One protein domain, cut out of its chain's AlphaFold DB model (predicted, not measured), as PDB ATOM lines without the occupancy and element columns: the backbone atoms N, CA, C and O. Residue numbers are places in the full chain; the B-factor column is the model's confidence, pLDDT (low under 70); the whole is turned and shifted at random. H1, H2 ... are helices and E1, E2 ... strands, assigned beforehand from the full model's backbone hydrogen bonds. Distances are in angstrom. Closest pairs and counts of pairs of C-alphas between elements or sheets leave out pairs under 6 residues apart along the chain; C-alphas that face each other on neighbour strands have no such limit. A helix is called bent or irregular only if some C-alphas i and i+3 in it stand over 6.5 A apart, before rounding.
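What this domain is: This is residues 100 to 234 of the 266 residues of the protein "HTH cro/C1-type domain-containing protein" of Pontibacter sp. SGAir0037 (UniProt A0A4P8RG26). One strongly curled sheet of nine strands folds back on itself like part of a barrel, its leaf E2 E1 E3 E4 facing its leaf E5 E6 E7 E8, with E9 as the hinge. H1 packs on both leaves, at E3, E5 and E6, while H2 sits beside E1 and the short H3 beside E6. The printed part has 135 residues, with three named helices and nine named strands in the order E1 H1 H2 E2 E3 E4 H3 E5 E6 E7 E8 E9; the sheet's order is E2 E1 E3 E4 E9 E5 E6 E7 E8, mixed. The class is mixed, helices and strands, and the whole is compact and rounded, with a radius of gyration of the C-alphas of 14.3 A and spans of 35 by 34 by 32 A.

How they stand to each other: Start at the hinge of this folded sheet, E9, residues 223 to 233, which bends by 73 degrees at residue 230. On one side look for its antiparallel neighbour E4, residues 163 to 168, with N 165 and O 231 2.9 A apart, and on the other side for E5, residues 182 to 187, with N 227 and O 184 2.9 A apart. E4 forms a hairpin with E3, residues 142 to 145, where N 144 and O 164 are 3.0 A apart. E3 is parallel to E1, residues 100 to 105, with N 143 and O 103 at 2.8 A; edge strand E2, residues 128 to 132, is antiparallel to E1, with N 102 and O 129 at 2.9 A. From E5, a meander, each strand the antiparallel neighbour of the one before, runs through E6, residues 191 to 200, E7, residues 203 to 207, and edge strand E8, residues 216 to 219; its N and O pairs include N 185 and O 192, 2.8 A, N 205 and O 198, 2.9 A, and N 204 and O 218, 2.8 A. E6 bends by 92 degrees at residue 197. H1, residues 107 to 116, is on the sheet at a height of 7.9 A, its closest C-alphas to E5 being Val 114 and Val 186, 6.6 A. H2, residues 120 to 125, only grazes the sheet. H3, residues 173 to 176, is over none of the strands; E4, H3 and E5 form a split strand-helix-strand unit, two strands of one sheet with a helix between them along the chain and another strand, E9, between them in the sheet, its crossover right-handed. Every O i to N i+4 pair is within hydrogen-bond range in H2, 4 of 6 in H1; H3 is too short for one.

Where its parts are: Find C-alpha 100 at (-55.480, -44.239, -6.601), where E1 begins its 16.0 A. H1 begins at (-58.559, -29.449, -22.173) and spans 14.6 A; it is irregular, with C-alphas 108 and 111 7.6 A apart. E6 spans 20.8 A, and E9 spans 25.2 A to C-alpha 233 at (-61.949, -43.514, -19.822).

The domain as a whole: The C-alphas of Ala 121 and Gln 154 are the two farthest apart, 40.4 A. The printed part has no cut. The link from E3 to E4 is long, 17 residues, and within it residues 152 to 153 pair antiparallel with residues 156 to 157. Mean pLDDT of the printed part is 87.8; residues 134 to 138 are under 70.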
ATOM      1  N   ILE A 100     -56.543 -45.109  -6.103       84.31
ATOM      2  CA  ILE A 100     -55.480 -44.239  -6.601       84.31
ATOM      3  C   ILE A 100     -56.130 -42.950  -7.077       84.31
ATOM      4  O   ILE A 100     -57.077 -42.984  -7.863       84.31
ATOM      5  N   THR A 101     -55.604 -41.822  -6.620       87.50
ATOM      6  CA  THR A 101     -56.109 -40.500  -6.981       87.50
ATOM      7  C   THR A 101     -55.190 -39.846  -8.004       87.50
ATOM      8  O   THR A 101     -53.996 -39.692  -7.758       87.50
ATOM      9  N   ALA A 102     -55.753 -39.418  -9.130       90.38
ATOM     10  CA  ALA A 102     -55.058 -38.658 -10.161       90.38
ATOM     11  C   ALA A 102     -55.641 -37.243 -10.264       90.38
ATOM     12  O   ALA A 102     -56.859 -37.063 -10.239       90.38
ATOM     13  N   VAL A 103     -54.774 -36.237 -10.408       94.25
ATOM     14  CA  VAL A 103     -55.210 -34.858 -10.679       94.25
ATOM     15  C   VAL A 103     -55.657 -34.762 -12.132       94.25
ATOM     16  O   VAL A 103     -54.900 -35.132 -13.030       94.25
ATOM     17  N   PHE A 104     -56.874 -34.281 -12.358       95.25
ATOM     18  CA  PHE A 104     -57.470 -34.150 -13.677       95.25
ATOM     19  C   PHE A 104     -57.240 -32.757 -14.257       95.25
ATOM     20  O   PHE A 104     -57.552 -31.745 -13.632       95.25
ATOM     21  N   VAL A 105     -56.716 -32.731 -15.478       95.69
ATOM     22  CA  VAL A 105     -56.481 -31.528 -16.269       95.69
ATOM     23  C   VAL A 105     -57.428 -31.566 -17.463       95.69
ATOM     24  O   VAL A 105     -57.241 -32.358 -18.394       95.69
ATOM     25  N   SER A 106     -58.449 -30.709 -17.435       95.31
ATOM     26  CA  SER A 106     -59.338 -30.537 -18.585       95.31
ATOM     27  C   SER A 106     -58.606 -29.829 -19.725       95.31
ATOM     28  O   SER A 106     -57.703 -29.019 -19.507       95.31
ATOM     29  N   SER A 107     -59.040 -30.093 -20.952       93.12
ATOM     30  CA  SER A 107     -58.559 -29.449 -22.173       93.12
ATOM     31  C   SER A 107     -58.651 -27.917 -22.128       93.12
ATOM     32  O   SER A 107     -57.817 -27.245 -22.736       93.12
ATOM     33  N   ALA A 108     -59.605 -27.363 -21.367       93.62
ATOM     34  CA  ALA A 108     -59.763 -25.923 -21.136       93.62
ATOM     35  C   ALA A 108     -58.705 -25.319 -20.190       93.62
ATOM     36  O   ALA A 108     -58.587 -24.101 -20.091       93.62
ATOM     37  N   GLN A 109     -57.960 -26.157 -19.465       94.19
ATOM     38  CA  GLN A 109     -56.957 -25.751 -18.474       94.19
ATOM     39  C   GLN A 109     -55.523 -25.957 -18.979       94.19
ATOM     40  O   GLN A 109     -54.578 -25.764 -18.217       94.19
ATOM     41  N   TYR A 110     -55.328 -26.357 -20.238       93.81
ATOM     42  CA  TYR A 110     -54.013 -26.720 -20.774       93.81
ATOM     43  C   TYR A 110     -53.029 -25.553 -20.780       93.81
ATOM     44  O   TYR A 110     -51.876 -25.725 -20.390       93.81
ATOM     45  N   GLU A 111     -53.480 -24.364 -21.164       93.81
ATOM     46  CA  GLU A 111     -52.651 -23.161 -21.203       93.81
ATOM     47  C   GLU A 111     -52.179 -22.778 -19.792       93.81
ATOM     48  O   GLU A 111     -50.989 -22.542 -19.577       93.81
ATOM     49  N   ALA A 112     -53.088 -22.806 -18.811       93.38
ATOM     50  CA  ALA A 112     -52.760 -22.570 -17.407       93.38
ATOM     51  C   ALA A 112     -51.856 -23.678 -16.841       93.38
ATOM     52  O   ALA A 112     -50.904 -23.395 -16.117       93.38
ATOM     53  N   TYR A 113     -52.093 -24.937 -17.214       94.06
ATOM     54  CA  TYR A 113     -51.283 -26.069 -16.773       94.06
ATOM     55  C   TYR A 113     -49.841 -25.966 -17.280       94.06
ATOM     56  O   TYR A 113     -48.911 -26.104 -16.496       94.06
ATOM     57  N   VAL A 114     -49.618 -25.638 -18.554       93.62
ATOM     58  CA  VAL A 114     -48.261 -25.460 -19.110       93.62
ATOM     59  C   VAL A 114     -47.447 -24.411 -18.332       93.62
ATOM     60  O   VAL A 114     -46.224 -24.555 -18.176       93.62
ATOM     61  N   GLN A 115     -48.117 -23.381 -17.810       93.25
ATOM     62  CA  GLN A 115     -47.503 -22.323 -17.004       93.25
ATOM     63  C   GLN A 115     -47.296 -22.750 -15.543       93.25
ATOM     64  O   GLN A 115     -46.190 -22.605 -15.031       93.25
ATOM     65  N   HIS A 116     -48.307 -23.353 -14.912       93.00
ATOM     66  CA  HIS A 116     -48.360 -23.590 -13.463       93.00
ATOM     67  C   HIS A 116     -48.206 -25.069 -13.040       93.00
ATOM     68  O   HIS A 116     -48.432 -25.400 -11.880       93.00
ATOM     69  N   HIS A 117     -47.813 -25.981 -13.940       88.56
ATOM     70  CA  HIS A 117     -47.678 -27.428 -13.665       88.56
ATOM     71  C   HIS A 117     -46.794 -27.769 -12.451       88.56
ATOM     72  O   HIS A 117     -47.031 -28.777 -11.791       88.56
ATOM     73  N   ALA A 118     -45.791 -26.939 -12.144       89.19
ATOM     74  CA  ALA A 118     -44.887 -27.132 -11.010       89.19
ATOM     75  C   ALA A 118     -45.437 -26.574  -9.679       89.19
ATOM     76  O   ALA A 118     -44.878 -26.843  -8.614       89.19
ATOM     77  N   GLU A 119     -46.519 -25.794  -9.709       93.31
ATOM     78  CA  GLU A 119     -47.076 -25.138  -8.529       93.31
ATOM     79  C   GLU A 119     -48.053 -26.058  -7.790       93.31
ATOM     80  O   GLU A 119     -49.144 -26.376  -8.269       93.31
ATOM     81  N   ALA A 120     -47.696 -26.449  -6.565       90.12
ATOM     82  CA  ALA A 120     -48.522 -27.344  -5.755       90.12
ATOM     83  C   ALA A 120     -49.926 -26.776  -5.470       90.12
ATOM     84  O   ALA A 120     -50.902 -27.522  -5.505       90.12
ATOM     85  N   ALA A 121     -50.037 -25.465  -5.228       92.44
ATOM     86  CA  ALA A 121     -51.318 -24.807  -4.959       92.44
ATOM     87  C   ALA A 121     -52.269 -24.881  -6.165       92.44
ATOM     88  O   ALA A 121     -53.452 -25.179  -6.003       92.44
ATOM     89  N   TYR A 122     -51.742 -24.683  -7.379       93.06
ATOM     90  CA  TYR A 122     -52.516 -24.832  -8.608       93.06
ATOM     91  C   TYR A 122     -52.993 -26.277  -8.786       93.06
ATOM     92  O   TYR A 122     -54.187 -26.513  -8.966       93.06
ATOM     93  N   LEU A 123     -52.098 -27.257  -8.635       90.75
ATOM     94  CA  LEU A 123     -52.446 -28.677  -8.754       90.75
ATOM     95  C   LEU A 123     -53.498 -29.134  -7.731       90.75
ATOM     96  O   LEU A 123     -54.315 -29.997  -8.042       90.75
ATOM     97  N   GLN A 124     -53.495 -28.564  -6.523       91.06
ATOM     98  CA  GLN A 124     -54.503 -28.839  -5.492       91.06
ATOM     99  C   GLN A 124     -55.871 -28.217  -5.800       91.06
ATOM    100  O   GLN A 124     -56.880 -28.715  -5.309       91.06
ATOM    101  N   SER A 125     -55.914 -27.146  -6.600       93.19
ATOM    102  CA  SER A 125     -57.169 -26.513  -7.025       93.19
ATOM    103  C   SER A 125     -57.904 -27.303  -8.114       93.19
ATOM    104  O   SER A 125     -59.102 -27.108  -8.321       93.19
ATOM    105  N   LEU A 126     -57.192 -28.191  -8.815       93.75
ATOM    106  CA  LEU A 126     -57.742 -28.978  -9.907       93.75
ATOM    107  C   LEU A 126     -58.596 -30.151  -9.393       93.75
ATOM    108  O   LEU A 126     -58.309 -30.714  -8.332       93.75
ATOM    109  N   PRO A 127     -59.623 -30.572 -10.156       94.25
ATOM    110  CA  PRO A 127     -60.413 -31.748  -9.817       94.25
ATOM    111  C   PRO A 127     -59.545 -33.003  -9.706       94.25
ATOM    112  O   PRO A 127     -58.541 -33.157 -10.400       94.25
ATOM    113  N   GLN A 128     -59.960 -33.937  -8.857       91.81
ATOM    114  CA  GLN A 128     -59.276 -35.211  -8.672       91.81
ATOM    115  C   GLN A 128     -60.202 -36.364  -9.042       91.81
ATOM    116  O   GLN A 128     -61.388 -36.349  -8.718       91.81
ATOM    117  N   ILE A 129     -59.647 -37.373  -9.709       90.19
ATOM    118  CA  ILE A 129     -60.359 -38.592 -10.081       90.19
ATOM    119  C   ILE A 129     -59.754 -39.752  -9.298       90.19
ATOM    120  O   ILE A 129     -58.545 -39.980  -9.351       90.19
ATOM    121  N   ALA A 130     -60.602 -40.485  -8.580       87.81
ATOM    122  CA  ALA A 130     -60.214 -41.689  -7.862       87.81
ATOM    123  C   ALA A 130     -60.574 -42.932  -8.685       87.81
ATOM    124  O   ALA A 130     -61.724 -43.112  -9.085       87.81
ATOM    125  N   VAL A 131     -59.591 -43.798  -8.913       85.06
ATOM    126  CA  VAL A 131     -59.746 -45.054  -9.653       85.06
ATOM    127  C   VAL A 131     -59.367 -46.216  -8.734       85.06
ATOM    128  O   VAL A 131     -58.388 -46.103  -7.992       85.06
ATOM    129  N   PRO A 132     -60.095 -47.347  -8.754       82.50
ATOM    130  CA  PRO A 132     -59.694 -48.536  -8.011       82.50
ATOM    131  C   PRO A 132     -58.272 -48.977  -8.371       82.50
ATOM    132  O   PRO A 132     -57.933 -49.106  -9.549       82.50
ATOM    133  N   ALA A 133     -57.441 -49.231  -7.361       75.56
ATOM    134  CA  ALA A 133     -56.091 -49.728  -7.568       75.56
ATOM    135  C   ALA A 133     -56.147 -51.176  -8.065       75.56
ATOM    136  O   ALA A 133     -56.375 -52.109  -7.298       75.56
ATOM    137  N   THR A 134     -55.948 -51.374  -9.366       65.94
ATOM    138  CA  THR A 134     -55.914 -52.710  -9.979       65.94
ATOM    139  C   THR A 134     -54.552 -53.391  -9.836       65.94
ATOM    140  O   THR A 134     -54.460 -54.609  -9.968       65.94
ATOM    141  N   SER A 135     -53.489 -52.632  -9.547       59.91
ATOM    142  CA  SER A 135     -52.141 -53.151  -9.313       59.91
ATOM    143  C   SER A 135     -51.329 -52.195  -8.437       59.91
ATOM    144  O   SER A 135     -51.406 -50.979  -8.613       59.91
ATOM    145  N   ALA A 136     -50.508 -52.737  -7.531       52.28
ATOM    146  CA  ALA A 136     -49.634 -51.967  -6.637       52.28
ATOM    147  C   ALA A 136     -48.571 -51.130  -7.382       52.28
ATOM    148  O   ALA A 136     -47.973 -50.231  -6.800       52.28
ATOM    149  N   ALA A 137     -48.344 -51.416  -8.669       50.59
ATOM    150  CA  ALA A 137     -47.388 -50.713  -9.522       50.59
ATOM    151  C   ALA A 137     -47.983 -49.513 -10.287       50.59
ATOM    152  O   ALA A 137     -47.244 -48.810 -10.978       50.59
ATOM    153  N   ASN A 138     -49.297 -49.268 -10.206       60.41
ATOM    154  CA  ASN A 138     -49.919 -48.146 -10.910       60.41
ATOM    155  C   ASN A 138     -49.770 -46.851 -10.097       60.41
ATOM    156  O   ASN A 138     -50.600 -46.519  -9.257       60.41
ATOM    157  N   SER A 139     -48.716 -46.085 -10.374       70.31
ATOM    158  CA  SER A 139     -48.514 -44.723  -9.861       70.31
ATOM    159  C   SER A 139     -49.255 -43.686 -10.719       70.31
ATOM    160  O   SER A 139     -48.664 -42.735 -11.241       70.31
ATOM    161  N   LEU A 140     -50.566 -43.873 -10.911       77.38
ATOM    162  CA  LEU A 140     -51.380 -42.876 -11.613       77.38
ATOM    163  C   LEU A 140     -51.336 -41.565 -10.832       77.38
ATOM    164  O   LEU A 140     -51.708 -41.523  -9.665       77.38
ATOM    165  N   SER A 141     -50.856 -40.509 -11.480       82.00
ATOM    166  CA  SER A 141     -50.648 -39.212 -10.821       82.00
ATOM    167  C   SER A 141     -51.393 -38.080 -11.524       82.00
ATOM    168  O   SER A 141     -51.752 -37.081 -10.889       82.00
ATOM    169  N   ARG A 142     -51.637 -38.220 -12.832       91.88
ATOM    170  CA  ARG A 142     -52.319 -37.223 -13.662       91.88
ATOM    171  C   ARG A 142     -53.334 -37.882 -14.580       91.88
ATOM    172  O   ARG A 142     -53.154 -39.024 -14.996       91.88
ATOM    173  N   ALA A 143     -54.381 -37.143 -14.898       94.62
ATOM    174  CA  ALA A 143     -55.350 -37.485 -15.916       94.62
ATOM    175  C   ALA A 143     -55.506 -36.297 -16.870       94.62
ATOM    176  O   ALA A 143     -55.674 -35.169 -16.413       94.62
ATOM    177  N   PHE A 144     -55.444 -36.543 -18.175       95.81
ATOM    178  CA  PHE A 144     -55.513 -35.497 -19.198       95.81
ATOM    179  C   PHE A 144     -56.707 -35.733 -20.118       95.81
ATOM    180  O   PHE A 144     -56.903 -36.848 -20.594       95.81
ATOM    181  N   GLU A 145     -57.497 -34.699 -20.376       95.75
ATOM    182  CA  GLU A 145     -58.601 -34.769 -21.337       95.75
ATOM    183  C   GLU A 145     -58.097 -34.604 -22.776       95.75
ATOM    184  O   GLU A 145     -57.435 -33.619 -23.112       95.75
ATOM    185  N   MET A 146     -58.431 -35.533 -23.664       94.19
ATOM    186  CA  MET A 146     -58.024 -35.469 -25.061       94.19
ATOM    187  C   MET A 146     -58.666 -34.272 -25.781       94.19
ATOM    188  O   MET A 146     -59.887 -34.186 -25.894       94.19
ATOM    189  N   ARG A 147     -57.843 -33.359 -26.318       92.81
ATOM    190  CA  ARG A 147     -58.307 -32.130 -26.997       92.81
ATOM    191  C   ARG A 147     -58.404 -32.256 -28.522       92.81
ATOM    192  O   ARG A 147     -59.136 -31.500 -29.154       92.81
ATOM    193  N   THR A 148     -57.648 -33.168 -29.129       87.88
ATOM    194  CA  THR A 148     -57.481 -33.277 -30.589       87.88
ATOM    195  C   THR A 148     -57.903 -34.652 -31.117       87.88
ATOM    196  O   THR A 148     -57.976 -35.622 -30.373       87.88
ATOM    197  N   ALA A 149     -58.209 -34.747 -32.415       87.06
ATOM    198  CA  ALA A 149     -58.619 -35.997 -33.082       87.06
ATOM    199  C   ALA A 149     -57.458 -36.713 -33.806       87.06
ATOM    200  O   ALA A 149     -57.660 -37.537 -34.695       87.06
ATOM    201  N   ASP A 150     -56.222 -36.370 -33.468       87.19
ATOM    202  CA  ASP A 150     -55.007 -36.938 -34.068       87.19
ATOM    203  C   ASP A 150     -54.760 -38.397 -33.651       87.19
ATOM    204  O   ASP A 150     -54.145 -39.165 -34.390       87.19
ATOM    205  N   MET A 151     -55.299 -38.813 -32.510       88.19
ATOM    206  CA  MET A 151     -55.279 -40.200 -32.046       88.19
ATOM    207  C   MET A 151     -56.545 -40.991 -32.437       88.19
ATOM    208  O   MET A 151     -56.733 -42.117 -31.972       88.19
ATOM    209  N   LEU A 152     -57.397 -40.426 -33.305       86.81
ATOM    210  CA  LEU A 152     -58.619 -41.053 -33.812       86.81
ATOM    211  C   LEU A 152     -58.491 -41.364 -35.308       86.81
ATOM    212  O   LEU A 152     -58.342 -40.460 -36.134       86.81
ATOM    213  N   GLN A 153     -58.619 -42.637 -35.681       81.62
ATOM    214  CA  GLN A 153     -58.617 -43.081 -37.075       81.62
ATOM    215  C   GLN A 153     -59.845 -43.953 -37.352       81.62
ATOM    216  O   GLN A 153     -60.050 -44.967 -36.696       81.62
ATOM    217  N   GLN A 154     -60.658 -43.594 -38.353       73.94
ATOM    218  CA  GLN A 154     -61.839 -44.383 -38.756       73.94
ATOM    219  C   GLN A 154     -62.782 -44.736 -37.577       73.94
ATOM    220  O   GLN A 154     -63.267 -45.861 -37.500       73.94
ATOM    221  N   GLN A 155     -63.037 -43.790 -36.658       74.75
ATOM    222  CA  GLN A 155     -63.844 -43.994 -35.432       74.75
ATOM    223  C   GLN A 155     -63.259 -45.023 -34.441       74.75
ATOM    224  O   GLN A 155     -63.963 -45.543 -33.578       74.75
ATOM    225  N   GLN A 156     -61.967 -45.333 -34.568       77.44
ATOM    226  CA  GLN A 156     -61.215 -46.194 -33.662       77.44
ATOM    227  C   GLN A 156     -60.041 -45.418 -33.063       77.44
ATOM    228  O   GLN A 156     -59.390 -44.629 -33.750       77.44
ATOM    229  N   GLY A 157     -59.754 -45.660 -31.785       85.62
ATOM    230  CA  GLY A 157     -58.674 -44.997 -31.058       85.62
ATOM    231  C   GLY A 157     -59.195 -44.094 -29.948       85.62
ATOM    232  O   GLY A 157     -60.177 -44.428 -29.286       85.62
ATOM    233  N   ILE A 158     -58.502 -42.979 -29.735       90.62
ATOM    234  CA  ILE A 158     -58.767 -42.039 -28.643       90.62
ATOM    235  C   ILE A 158     -59.591 -40.876 -29.194       90.62
ATOM    236  O   ILE A 158     -59.151 -40.174 -30.105       90.62
ATOM    237  N   HIS A 159     -60.783 -40.679 -28.640       90.50
ATOM    238  CA  HIS A 159     -61.708 -39.628 -29.043       90.50
ATOM    239  C   HIS A 159     -61.429 -38.328 -28.284       90.50
ATOM    240  O   HIS A 159     -60.846 -38.324 -27.203       90.50
ATOM    241  N   ILE A 160     -61.885 -37.207 -28.845       92.19
ATOM    242  CA  ILE A 160     -61.906 -35.923 -28.133       92.19
ATOM    243  C   ILE A 160     -62.827 -36.060 -26.912       92.19
ATOM    244  O   ILE A 160     -63.927 -36.599 -27.028       92.19
ATOM    245  N   GLY A 161     -62.378 -35.563 -25.760       91.69
ATOM    246  CA  GLY A 161     -63.070 -35.678 -24.473       91.69
ATOM    247  C   GLY A 161     -62.725 -36.943 -23.678       91.69
ATOM    248  O   GLY A 161     -63.093 -37.040 -22.509       91.69
ATOM    249  N   ASP A 162     -61.990 -37.897 -24.262       94.12
ATOM    250  CA  ASP A 162     -61.522 -39.069 -23.519       94.12
ATOM    251  C   ASP A 162     -60.527 -38.658 -22.426       94.12
ATOM    252  O   ASP A 162     -59.658 -37.810 -22.633       94.12
ATOM    253  N   ILE A 163     -60.620 -39.294 -21.259       94.44
ATOM    254  CA  ILE A 163     -59.738 -39.027 -20.121       94.44
ATOM    255  C   ILE A 163     -58.614 -40.062 -20.107       94.44
ATOM    256  O   ILE A 163     -58.848 -41.265 -19.989       94.44
ATOM    257  N   LEU A 164     -57.378 -39.580 -20.195       94.19
ATOM    258  CA  LEU A 164     -56.161 -40.380 -20.254       94.19
ATOM    259  C   LEU A 164     -55.503 -40.430 -18.878       94.19
ATOM    260  O   LEU A 164     -54.918 -39.441 -18.440       94.19
ATOM    261  N   TYR A 165     -55.559 -41.579 -18.204       93.25
ATOM    262  CA  TYR A 165     -54.866 -41.786 -16.934       93.25
ATOM    263  C   TYR A 165     -53.388 -42.056 -17.182       93.25
ATOM    264  O   TYR A 165     -53.034 -43.003 -17.891       93.25
ATOM    265  N   ALA A 166     -52.524 -41.245 -16.580       92.69
ATOM    266  CA  ALA A 166     -51.106 -41.238 -16.868       92.69
ATOM    267  C   ALA A 166     -50.227 -41.396 -15.616       92.69
ATOM    268  O   ALA A 166     -50.539 -40.945 -14.507       92.69
ATOM    269  N   SER A 167     -49.096 -42.058 -15.840       90.31
ATOM    270  CA  SER A 167     -48.034 -42.338 -14.872       90.31
ATOM    271  C   SER A 167     -46.785 -41.524 -15.232       90.31
ATOM    272  O   SER A 167     -46.491 -41.388 -16.424       90.31
ATOM    273  N   PRO A 168     -46.077 -40.937 -14.251       90.75
ATOM    274  CA  PRO A 168     -44.904 -40.114 -14.526       90.75
ATOM    275  C   PRO A 168     -43.778 -40.974 -15.095       90.75
ATOM    276  O   PRO A 168     -43.544 -42.089 -14.625       90.75
ATOM    277  N   VAL A 169     -43.065 -40.444 -16.085       88.56
ATOM    278  CA  VAL A 169     -41.865 -41.069 -16.647       88.56
ATOM    279  C   VAL A 169     -40.704 -40.120 -16.423       88.56
ATOM    280  O   VAL A 169     -40.711 -38.986 -16.900       88.56
ATOM    281  N   ALA A 170     -39.699 -40.583 -15.687       82.56
ATOM    282  CA  ALA A 170     -38.504 -39.791 -15.462       82.56
ATOM    283  C   ALA A 170     -37.717 -39.622 -16.787       82.56
ATOM    284  O   ALA A 170     -37.712 -40.542 -17.615       82.56
ATOM    285  N   PRO A 171     -37.067 -38.469 -17.044       73.50
ATOM    286  CA  PRO A 171     -36.395 -38.205 -18.324       73.50
ATOM    287  C   PRO A 171     -35.300 -39.221 -18.690       73.50
ATOM    288  O   PRO A 171     -35.104 -39.539 -19.862       73.50
ATOM    289  N   ASP A 172     -34.608 -39.759 -17.691       74.19
ATOM    290  CA  ASP A 172     -33.625 -40.840 -17.807       74.19
ATOM    291  C   ASP A 172     -34.266 -42.172 -18.232       74.19
ATOM    292  O   ASP A 172     -33.682 -42.930 -19.012       74.19
ATOM    293  N   GLN A 173     -35.501 -42.423 -17.796       78.50
ATOM    294  CA  GLN A 173     -36.293 -43.604 -18.146       78.50
ATOM    295  C   GLN A 173     -37.051 -43.465 -19.473       78.50
ATOM    296  O   GLN A 173     -37.541 -44.466 -19.995       78.50
ATOM    297  N   ALA A 174     -37.097 -42.272 -20.076       74.50
ATOM    298  CA  ALA A 174     -37.767 -42.037 -21.358       74.50
ATOM    299  C   ALA A 174     -37.249 -42.952 -22.487       74.50
ATOM    300  O   ALA A 174     -37.981 -43.286 -23.415       74.50
ATOM    301  N   ARG A 175     -35.987 -43.399 -22.398       74.88
ATOM    302  CA  ARG A 175     -35.376 -44.344 -23.351       74.88
ATOM    303  C   ARG A 175     -35.848 -45.788 -23.176       74.88
ATOM    304  O   ARG A 175     -35.683 -46.578 -24.099       74.88
ATOM    305  N   GLY A 176     -36.394 -46.129 -22.012       78.94
ATOM    306  CA  GLY A 176     -36.936 -47.451 -21.702       78.94
ATOM    307  C   GLY A 176     -38.395 -47.638 -22.120       78.94
ATOM    308  O   GLY A 176     -38.931 -48.727 -21.927       78.94
ATOM    309  N   LEU A 177     -39.039 -46.604 -22.676       83.75
ATOM    310  CA  LEU A 177     -40.406 -46.698 -23.184       83.75
ATOM    311  C   LEU A 177     -40.483 -47.690 -24.345       83.75
ATOM    312  O   LEU A 177     -39.611 -47.730 -25.220       83.75
ATOM    313  N   ALA A 178     -41.548 -48.486 -24.364       86.56
ATOM    314  CA  ALA A 178     -41.754 -49.456 -25.425       86.56
ATOM    315  C   ALA A 178     -42.343 -48.755 -26.664       86.56
ATOM    316  O   ALA A 178     -43.287 -47.964 -26.542       86.56
ATOM    317  N   PRO A 179     -41.842 -49.045 -27.880       89.19
ATOM    318  CA  PRO A 179     -42.463 -48.565 -29.106       89.19
ATOM    319  C   PRO A 179     -43.946 -48.935 -29.138       89.19
ATOM    320  O   PRO A 179     -44.318 -50.090 -28.936       89.19
ATOM    321  N   GLY A 180     -44.796 -47.954 -29.419       88.19
ATOM    322  CA  GLY A 180     -46.240 -48.133 -29.441       88.19
ATOM    323  C   GLY A 180     -46.964 -47.667 -28.180       88.19
ATOM    324  O   GLY A 180     -48.188 -47.594 -28.224       88.19
ATOM    325  N   GLU A 181     -46.282 -47.302 -27.095       91.50
ATOM    326  CA  GLU A 181     -46.944 -46.713 -25.923       91.50
ATOM    327  C   GLU A 181     -47.505 -45.316 -26.234       91.50
ATOM    328  O   GLU A 181     -46.917 -44.550 -26.999       91.50
ATOM    329  N   VAL A 182     -48.658 -44.974 -25.652       93.38
ATOM    330  CA  VAL A 182     -49.220 -43.618 -25.747       93.38
ATOM    331  C   VAL A 182     -48.631 -42.774 -24.623       93.38
ATOM    332  O   VAL A 182     -48.660 -43.166 -23.455       93.38
ATOM    333  N   VAL A 183     -48.096 -41.613 -24.979       93.81
ATOM    334  CA  VAL A 183     -47.451 -40.682 -24.057       93.81
ATOM    335  C   VAL A 183     -48.105 -39.310 -24.131       93.81
ATOM    336  O   VAL A 183     -48.533 -38.867 -25.199       93.81
ATOM    337  N   VAL A 184     -48.162 -38.640 -22.983       94.56
ATOM    338  CA  VAL A 184     -48.519 -37.225 -22.871       94.56
ATOM    339  C   VAL A 184     -47.247 -36.449 -22.563       94.56
ATOM    340  O   VAL A 184     -46.518 -36.776 -21.627       94.56
ATOM    341  N   ILE A 185     -46.970 -35.435 -23.370       93.56
ATOM    342  CA  ILE A 185     -45.786 -34.590 -23.268       93.56
ATOM    343  C   ILE A 185     -46.247 -33.168 -23.017       93.56
ATOM    344  O   ILE A 185     -47.036 -32.613 -23.781       93.56
ATOM    345  N   VAL A 186     -45.726 -32.572 -21.954       93.62
ATOM    346  CA  VAL A 186     -45.971 -31.174 -21.620       93.62
ATOM    347  C   VAL A 186     -44.757 -30.391 -22.087       93.62
ATOM    348  O   VAL A 186     -43.654 -30.573 -21.570       93.62
ATOM    349  N   THR A 187     -44.947 -29.557 -23.104       91.56
ATOM    350  CA  THR A 187     -43.902 -28.672 -23.637       91.56
ATOM    351  C   THR A 187     -44.073 -27.251 -23.107       91.56
ATOM    352  O   THR A 187     -45.011 -26.962 -22.367       91.56
ATOM    353  N   GLU A 188     -43.185 -26.333 -23.489       88.94
ATOM    354  CA  GLU A 188     -43.354 -24.908 -23.173       88.94
ATOM    355  C   GLU A 188     -44.575 -24.268 -23.845       88.94
ATOM    356  O   GLU A 188     -45.094 -23.282 -23.329       88.94
ATOM    357  N   ALA A 189     -45.032 -24.821 -24.974       88.25
ATOM    358  CA  ALA A 189     -46.103 -24.243 -25.781       88.25
ATOM    359  C   ALA A 189     -47.451 -24.950 -25.586       88.25
ATOM    360  O   ALA A 189     -48.499 -24.307 -25.620       88.25
ATOM    361  N   SER A 190     -47.447 -26.274 -25.428       91.19
ATOM    362  CA  SER A 190     -48.677 -27.068 -25.395       91.19
ATOM    363  C   SER A 190     -48.494 -28.446 -24.756       91.19
ATOM    364  O   SER A 190     -47.377 -28.952 -24.604       91.19
ATOM    365  N   VAL A 191     -49.624 -29.064 -24.410       93.19
ATOM    366  CA  VAL A 191     -49.720 -30.481 -24.048       93.19
ATOM    367  C   VAL A 191     -50.010 -31.290 -25.314       93.19
ATOM    368  O   VAL A 191     -50.950 -30.980 -26.049       93.19
ATOM    369  N   VAL A 192     -49.202 -32.317 -25.569       92.38
ATOM    370  CA  VAL A 192     -49.248 -33.141 -26.783       92.38
ATOM    371  C   VAL A 192     -49.426 -34.608 -26.403       92.38
ATOM    372  O   VAL A 192     -48.691 -35.129 -25.569       92.38
ATOM    373  N   VAL A 193     -50.383 -35.292 -27.036       94.06
ATOM    374  CA  VAL A 193     -50.651 -36.723 -26.823       94.06
ATOM    375  C   VAL A 193     -50.294 -37.493 -28.084       94.06
ATOM    376  O   VAL A 193     -50.891 -37.269 -29.134       94.06
ATOM    377  N   ARG A 194     -49.318 -38.397 -28.024       92.81
ATOM    378  CA  ARG A 194     -48.838 -39.134 -29.207       92.81
ATOM    379  C   ARG A 194     -48.432 -40.553 -28.854       92.81
ATOM    380  O   ARG A 194     -48.182 -40.876 -27.697       92.81
ATOM    381  N   ARG A 195     -48.296 -41.398 -29.874       92.75
ATOM    382  CA  ARG A 195     -47.681 -42.715 -29.739       92.75
ATOM    383  C   ARG A 195     -46.164 -42.612 -29.882       92.75
ATOM    384  O   ARG A 195     -45.660 -42.083 -30.874       92.75
ATOM    385  N   PHE A 196     -45.446 -43.141 -28.902       93.06
ATOM    386  CA  PHE A 196     -43.994 -43.225 -28.903       93.06
ATOM    387  C   PHE A 196     -43.509 -44.216 -29.968       93.06
ATOM    388  O   PHE A 196     -44.030 -45.328 -30.076       93.06
ATOM    389  N   ILE A 197     -42.519 -43.820 -30.774       91.81
ATOM    390  CA  ILE A 197     -41.855 -44.715 -31.733       91.81
ATOM    391  C   ILE A 197     -40.498 -45.138 -31.185       91.81
ATOM    392  O   ILE A 197     -40.228 -46.328 -31.049       91.81
ATOM    393  N   LYS A 198     -39.625 -44.158 -30.938       89.50
ATOM    394  CA  LYS A 198     -38.261 -44.365 -30.450       89.50
ATOM    395  C   LYS A 198     -37.706 -43.075 -29.859       89.50
ATOM    396  O   LYS A 198     -38.133 -41.981 -30.228       89.50
ATOM    397  N   ALA A 199     -36.710 -43.220 -28.997       86.31
ATOM    398  CA  ALA A 199     -35.886 -42.122 -28.522       86.31
ATOM    399  C   ALA A 199     -34.526 -42.168 -29.233       86.31
ATOM    400  O   ALA A 199     -33.854 -43.199 -29.241       86.31
ATOM    401  N   GLU A 200     -34.120 -41.051 -29.821       84.44
ATOM    402  CA  GLU A 200     -32.765 -40.798 -30.312       84.44
ATOM    403  C   GLU A 200     -32.074 -39.800 -29.367       84.44
ATOM    404  O   GLU A 200     -32.741 -39.175 -28.550       84.44
ATOM    405  N   LYS A 201     -30.735 -39.685 -29.426       80.56
ATOM    406  CA  LYS A 201     -29.861 -39.012 -28.429       80.56
ATOM    407  C   LYS A 201     -30.542 -37.942 -27.554       80.56
ATOM    408  O   LYS A 201     -30.552 -38.110 -26.333       80.56
ATOM    409  N   GLU A 202     -31.103 -36.900 -28.179       84.88
ATOM    410  CA  GLU A 202     -31.825 -35.797 -27.521       84.88
ATOM    411  C   GLU A 202     -33.248 -35.561 -28.068       84.88
ATOM    412  O   GLU A 202     -33.853 -34.518 -27.810       84.88
ATOM    413  N   THR A 203     -33.790 -36.497 -28.844       89.06
ATOM    414  CA  THR A 203     -35.059 -36.336 -29.566       89.06
ATOM    415  C   THR A 203     -35.983 -37.526 -29.347       89.06
ATOM    416  O   THR A 203     -35.591 -38.686 -29.439       89.06
ATOM    417  N   LEU A 204     -37.254 -37.240 -29.082       89.12
ATOM    418  CA  LEU A 204     -38.325 -38.224 -29.042       89.12
ATOM    419  C   LEU A 204     -39.044 -38.214 -30.389       89.12
ATOM    420  O   LEU A 204     -39.538 -37.170 -30.822       89.12
ATOM    421  N   LEU A 205     -39.100 -39.374 -31.045       91.56
ATOM    422  CA  LEU A 205     -39.865 -39.553 -32.272       91.56
ATOM    423  C   LEU A 205     -41.259 -40.077 -31.933       91.56
ATOM    424  O   LEU A 205     -41.419 -41.147 -31.334       91.56
ATOM    425  N   LEU A 206     -42.260 -39.319 -32.358       91.94
ATOM    426  CA  LEU A 206     -43.656 -39.514 -32.018       91.94
ATOM    427  C   LEU A 206     -44.499 -39.594 -33.289       91.94
ATOM    428  O   LEU A 206     -44.191 -38.972 -34.308       91.94
ATOM    429  N   LYS A 207     -45.601 -40.335 -33.220       93.31
ATOM    430  CA  LYS A 207     -46.610 -40.353 -34.281       93.31
ATOM    431  C   LYS A 207     -48.014 -40.203 -33.723       93.31
ATOM    432  O   LYS A 207     -48.305 -40.625 -32.607       93.31
ATOM    433  N   ALA A 208     -48.870 -39.608 -34.535       91.50
ATOM    434  CA  ALA A 208     -50.310 -39.700 -34.389       91.50
ATOM    435  C   ALA A 208     -50.796 -41.074 -34.887       91.50
ATOM    436  O   ALA A 208     -50.136 -41.698 -35.726       91.50
ATOM    437  N   ASP A 209     -51.942 -41.538 -34.389       87.75
ATOM    438  CA  ASP A 209     -52.578 -42.748 -34.927       87.75
ATOM    439  C   ASP A 209     -53.294 -42.458 -36.248       87.75
ATOM    440  O   ASP A 209     -53.371 -43.321 -37.118       87.75
ATOM    441  N   ASN A 210     -53.760 -41.225 -36.439       86.44
ATOM    442  CA  ASN A 210     -54.344 -40.785 -37.689       86.44
ATOM    443  C   ASN A 210     -53.246 -40.492 -38.745       86.44
ATOM    444  O   ASN A 210     -52.465 -39.554 -38.562       86.44
ATOM    445  N   PRO A 211     -53.208 -41.221 -39.885       82.75
ATOM    446  CA  PRO A 211     -52.191 -41.048 -40.928       82.75
ATOM    447  C   PRO A 211     -52.196 -39.676 -41.607       82.75
ATOM    448  O   PRO A 211     -51.234 -39.331 -42.290       82.75
ATOM    449  N   SER A 212     -53.267 -38.891 -41.449       82.75
ATOM    450  CA  SER A 212     -53.329 -37.516 -41.950       82.75
ATOM    451  C   SER A 212     -52.332 -36.584 -41.252       82.75
ATOM    452  O   SER A 212     -52.028 -35.514 -41.781       82.75
ATOM    453  N   PHE A 213     -51.801 -36.977 -40.091       83.19
ATOM    454  CA  PHE A 213     -50.832 -36.198 -39.331       83.19
ATOM    455  C   PHE A 213     -49.414 -36.739 -39.536       83.19
ATOM    456  O   PHE A 213     -49.163 -37.944 -39.510       83.19
ATOM    457  N   LYS A 214     -48.460 -35.825 -39.737       83.50
ATOM    458  CA  LYS A 214     -47.045 -36.178 -39.903       83.50
ATOM    459  C   LYS A 214     -46.437 -36.625 -38.574       83.50
ATOM    460  O   LYS A 214     -46.903 -36.247 -37.502       83.50
ATOM    461  N   GLN A 215     -45.363 -37.407 -38.664       88.12
ATOM    462  CA  GLN A 215     -44.531 -37.719 -37.503       88.12
ATOM    463  C   GLN A 215     -43.932 -36.437 -36.926       88.12
ATOM    464  O   GLN A 215     -43.558 -35.525 -37.667       88.12
ATOM    465  N   GLU A 216     -43.824 -36.401 -35.607       86.00
ATOM    466  CA  GLU A 216     -43.370 -35.245 -34.849       86.00
ATOM    467  C   GLU A 216     -42.096 -35.612 -34.085       86.00
ATOM    468  O   GLU A 216     -41.988 -36.697 -33.509       86.00
ATOM    469  N   GLN A 217     -41.111 -34.718 -34.116       89.94
ATOM    470  CA  GLN A 217     -39.858 -34.872 -33.383       89.94
ATOM    471  C   GLN A 217     -39.798 -33.803 -32.303       89.94
ATOM    472  O   GLN A 217     -39.752 -32.613 -32.607       89.94
ATOM    473  N   VAL A 218     -39.782 -34.234 -31.044       89.12
ATOM    474  CA  VAL A 218     -39.732 -33.330 -29.894       89.12
ATOM    475  C   VAL A 218     -38.361 -33.437 -29.249       89.12
ATOM    476  O   VAL A 218     -37.911 -34.526 -28.897       89.12
ATOM    477  N   LEU A 219     -37.676 -32.306 -29.097       89.88
ATOM    478  CA  LEU A 219     -36.395 -32.270 -28.403       89.88
ATOM    479  C   LEU A 219     -36.616 -32.358 -26.894       89.88
ATOM    480  O   LEU A 219     -37.419 -31.602 -26.348       89.88
ATOM    481  N   LEU A 220     -35.843 -33.211 -26.220       86.25
ATOM    482  CA  LEU A 220     -35.941 -33.431 -24.772       86.25
ATOM    483  C   LEU A 220     -35.778 -32.135 -23.965       86.25
ATOM    484  O   LEU A 220     -36.423 -31.982 -22.937       86.25
ATOM    485  N   ARG A 221     -34.995 -31.166 -24.460       87.88
ATOM    486  CA  ARG A 221     -34.832 -29.849 -23.818       87.88
ATOM    487  C   ARG A 221     -36.113 -29.016 -23.714       87.88
ATOM    488  O   ARG A 221     -36.172 -28.133 -22.874       87.88
ATOM    489  N   HIS A 222     -37.107 -29.259 -24.569       89.88
ATOM    490  CA  HIS A 222     -38.387 -28.540 -24.537       89.88
ATOM    491  C   HIS A 222     -39.469 -29.309 -23.765       89.88
ATOM    492  O   HIS A 222     -40.601 -28.836 -23.672       89.88
ATOM    493  N   VAL A 223     -39.150 -30.501 -23.249       90.38
ATOM    494  CA  VAL A 223     -40.077 -31.337 -22.481       90.38
ATOM    495  C   VAL A 223     -39.978 -30.951 -21.010       90.38
ATOM    496  O   VAL A 223     -38.951 -31.172 -20.376       90.38
ATOM    497  N   LYS A 224     -41.062 -30.389 -20.469       90.88
ATOM    498  CA  LYS A 224     -41.204 -30.092 -19.037       90.88
ATOM    499  C   LYS A 224     -41.618 -31.336 -18.259       90.88
ATOM    500  O   LYS A 224     -41.019 -31.657 -17.240       90.88
ATOM    501  N   GLU A 225     -42.612 -32.062 -18.770       91.62
ATOM    502  CA  GLU A 225     -43.080 -33.317 -18.180       91.62
ATOM    503  C   GLU A 225     -43.320 -34.377 -19.255       91.62
ATOM    504  O   GLU A 225     -43.791 -34.077 -20.358       91.62
ATOM    505  N   LEU A 226     -43.041 -35.632 -18.901       92.31
ATOM    506  CA  LEU A 226     -43.315 -36.805 -19.718       92.31
ATOM    507  C   LEU A 226     -44.158 -37.795 -18.916       92.31
ATOM    508  O   LEU A 226     -43.800 -38.191 -17.805       92.31
ATOM    509  N   TRP A 227     -45.264 -38.222 -19.509       93.50
ATOM    510  CA  TRP A 227     -46.218 -39.119 -18.881       93.50
ATOM    511  C   TRP A 227     -46.539 -40.290 -19.805       93.50
ATOM    512  O   TRP A 227     -46.777 -40.105 -20.998       93.50
ATOM    513  N   ARG A 228     -46.610 -41.500 -19.253       93.38
ATOM    514  CA  ARG A 228     -47.078 -42.698 -19.959       93.38
ATOM    515  C   ARG A 228     -48.539 -42.950 -19.625       93.38
ATOM    516  O   ARG A 228     -48.882 -43.091 -18.447       93.38
ATOM    517  N   VAL A 229     -49.381 -43.060 -20.648       92.31
ATOM    518  CA  VAL A 229     -50.804 -43.383 -20.494       92.31
ATOM    519  C   VAL A 229     -50.953 -44.861 -20.136       92.31
ATOM    520  O   VAL A 229     -50.515 -45.734 -20.881       92.31
ATOM    521  N   ALA A 230     -51.573 -45.134 -18.991       89.38
ATOM    522  CA  ALA A 230     -51.825 -46.482 -18.483       89.38
ATOM    523  C   ALA A 230     -53.289 -46.923 -18.662       89.38
ATOM    524  O   ALA A 230     -53.581 -48.115 -18.593       89.38
ATOM    525  N   GLY A 231     -54.212 -45.987 -18.901       88.88
ATOM    526  CA  GLY A 231     -55.621 -46.299 -19.120       88.88
ATOM    527  C   GLY A 231     -56.396 -45.140 -19.734       88.88
ATOM    528  O   GLY A 231     -55.949 -43.995 -19.701       88.88
ATOM    529  N   ILE A 232     -57.566 -45.455 -20.290       91.00
ATOM    530  CA  ILE A 232     -58.455 -44.496 -20.950       91.00
ATOM    531  C   ILE A 232     -59.860 -44.679 -20.380       91.00
ATOM    532  O   ILE A 232     -60.350 -45.804 -20.281       91.00
ATOM    533  N   TYR A 233     -60.508 -43.576 -20.025       91.56
ATOM    534  CA  TYR A 233     -61.949 -43.514 -19.822       91.56
ATOM    535  C   TYR A 233     -62.566 -42.794 -21.017       91.56
ATOM    536  O   TYR A 233     -62.256 -41.631 -21.266       91.56
ATOM    537  N   SER A 234     -63.417 -43.500 -21.758       91.06
ATOM    538  CA  SER A 234     -64.102 -42.962 -22.928       91.06
ATOM    539  C   SER A 234     -65.607 -43.019 -22.729       91.06
ATOM    540  O   SER A 234     -66.155 -44.041 -22.311       91.06
TER     541      SER A 234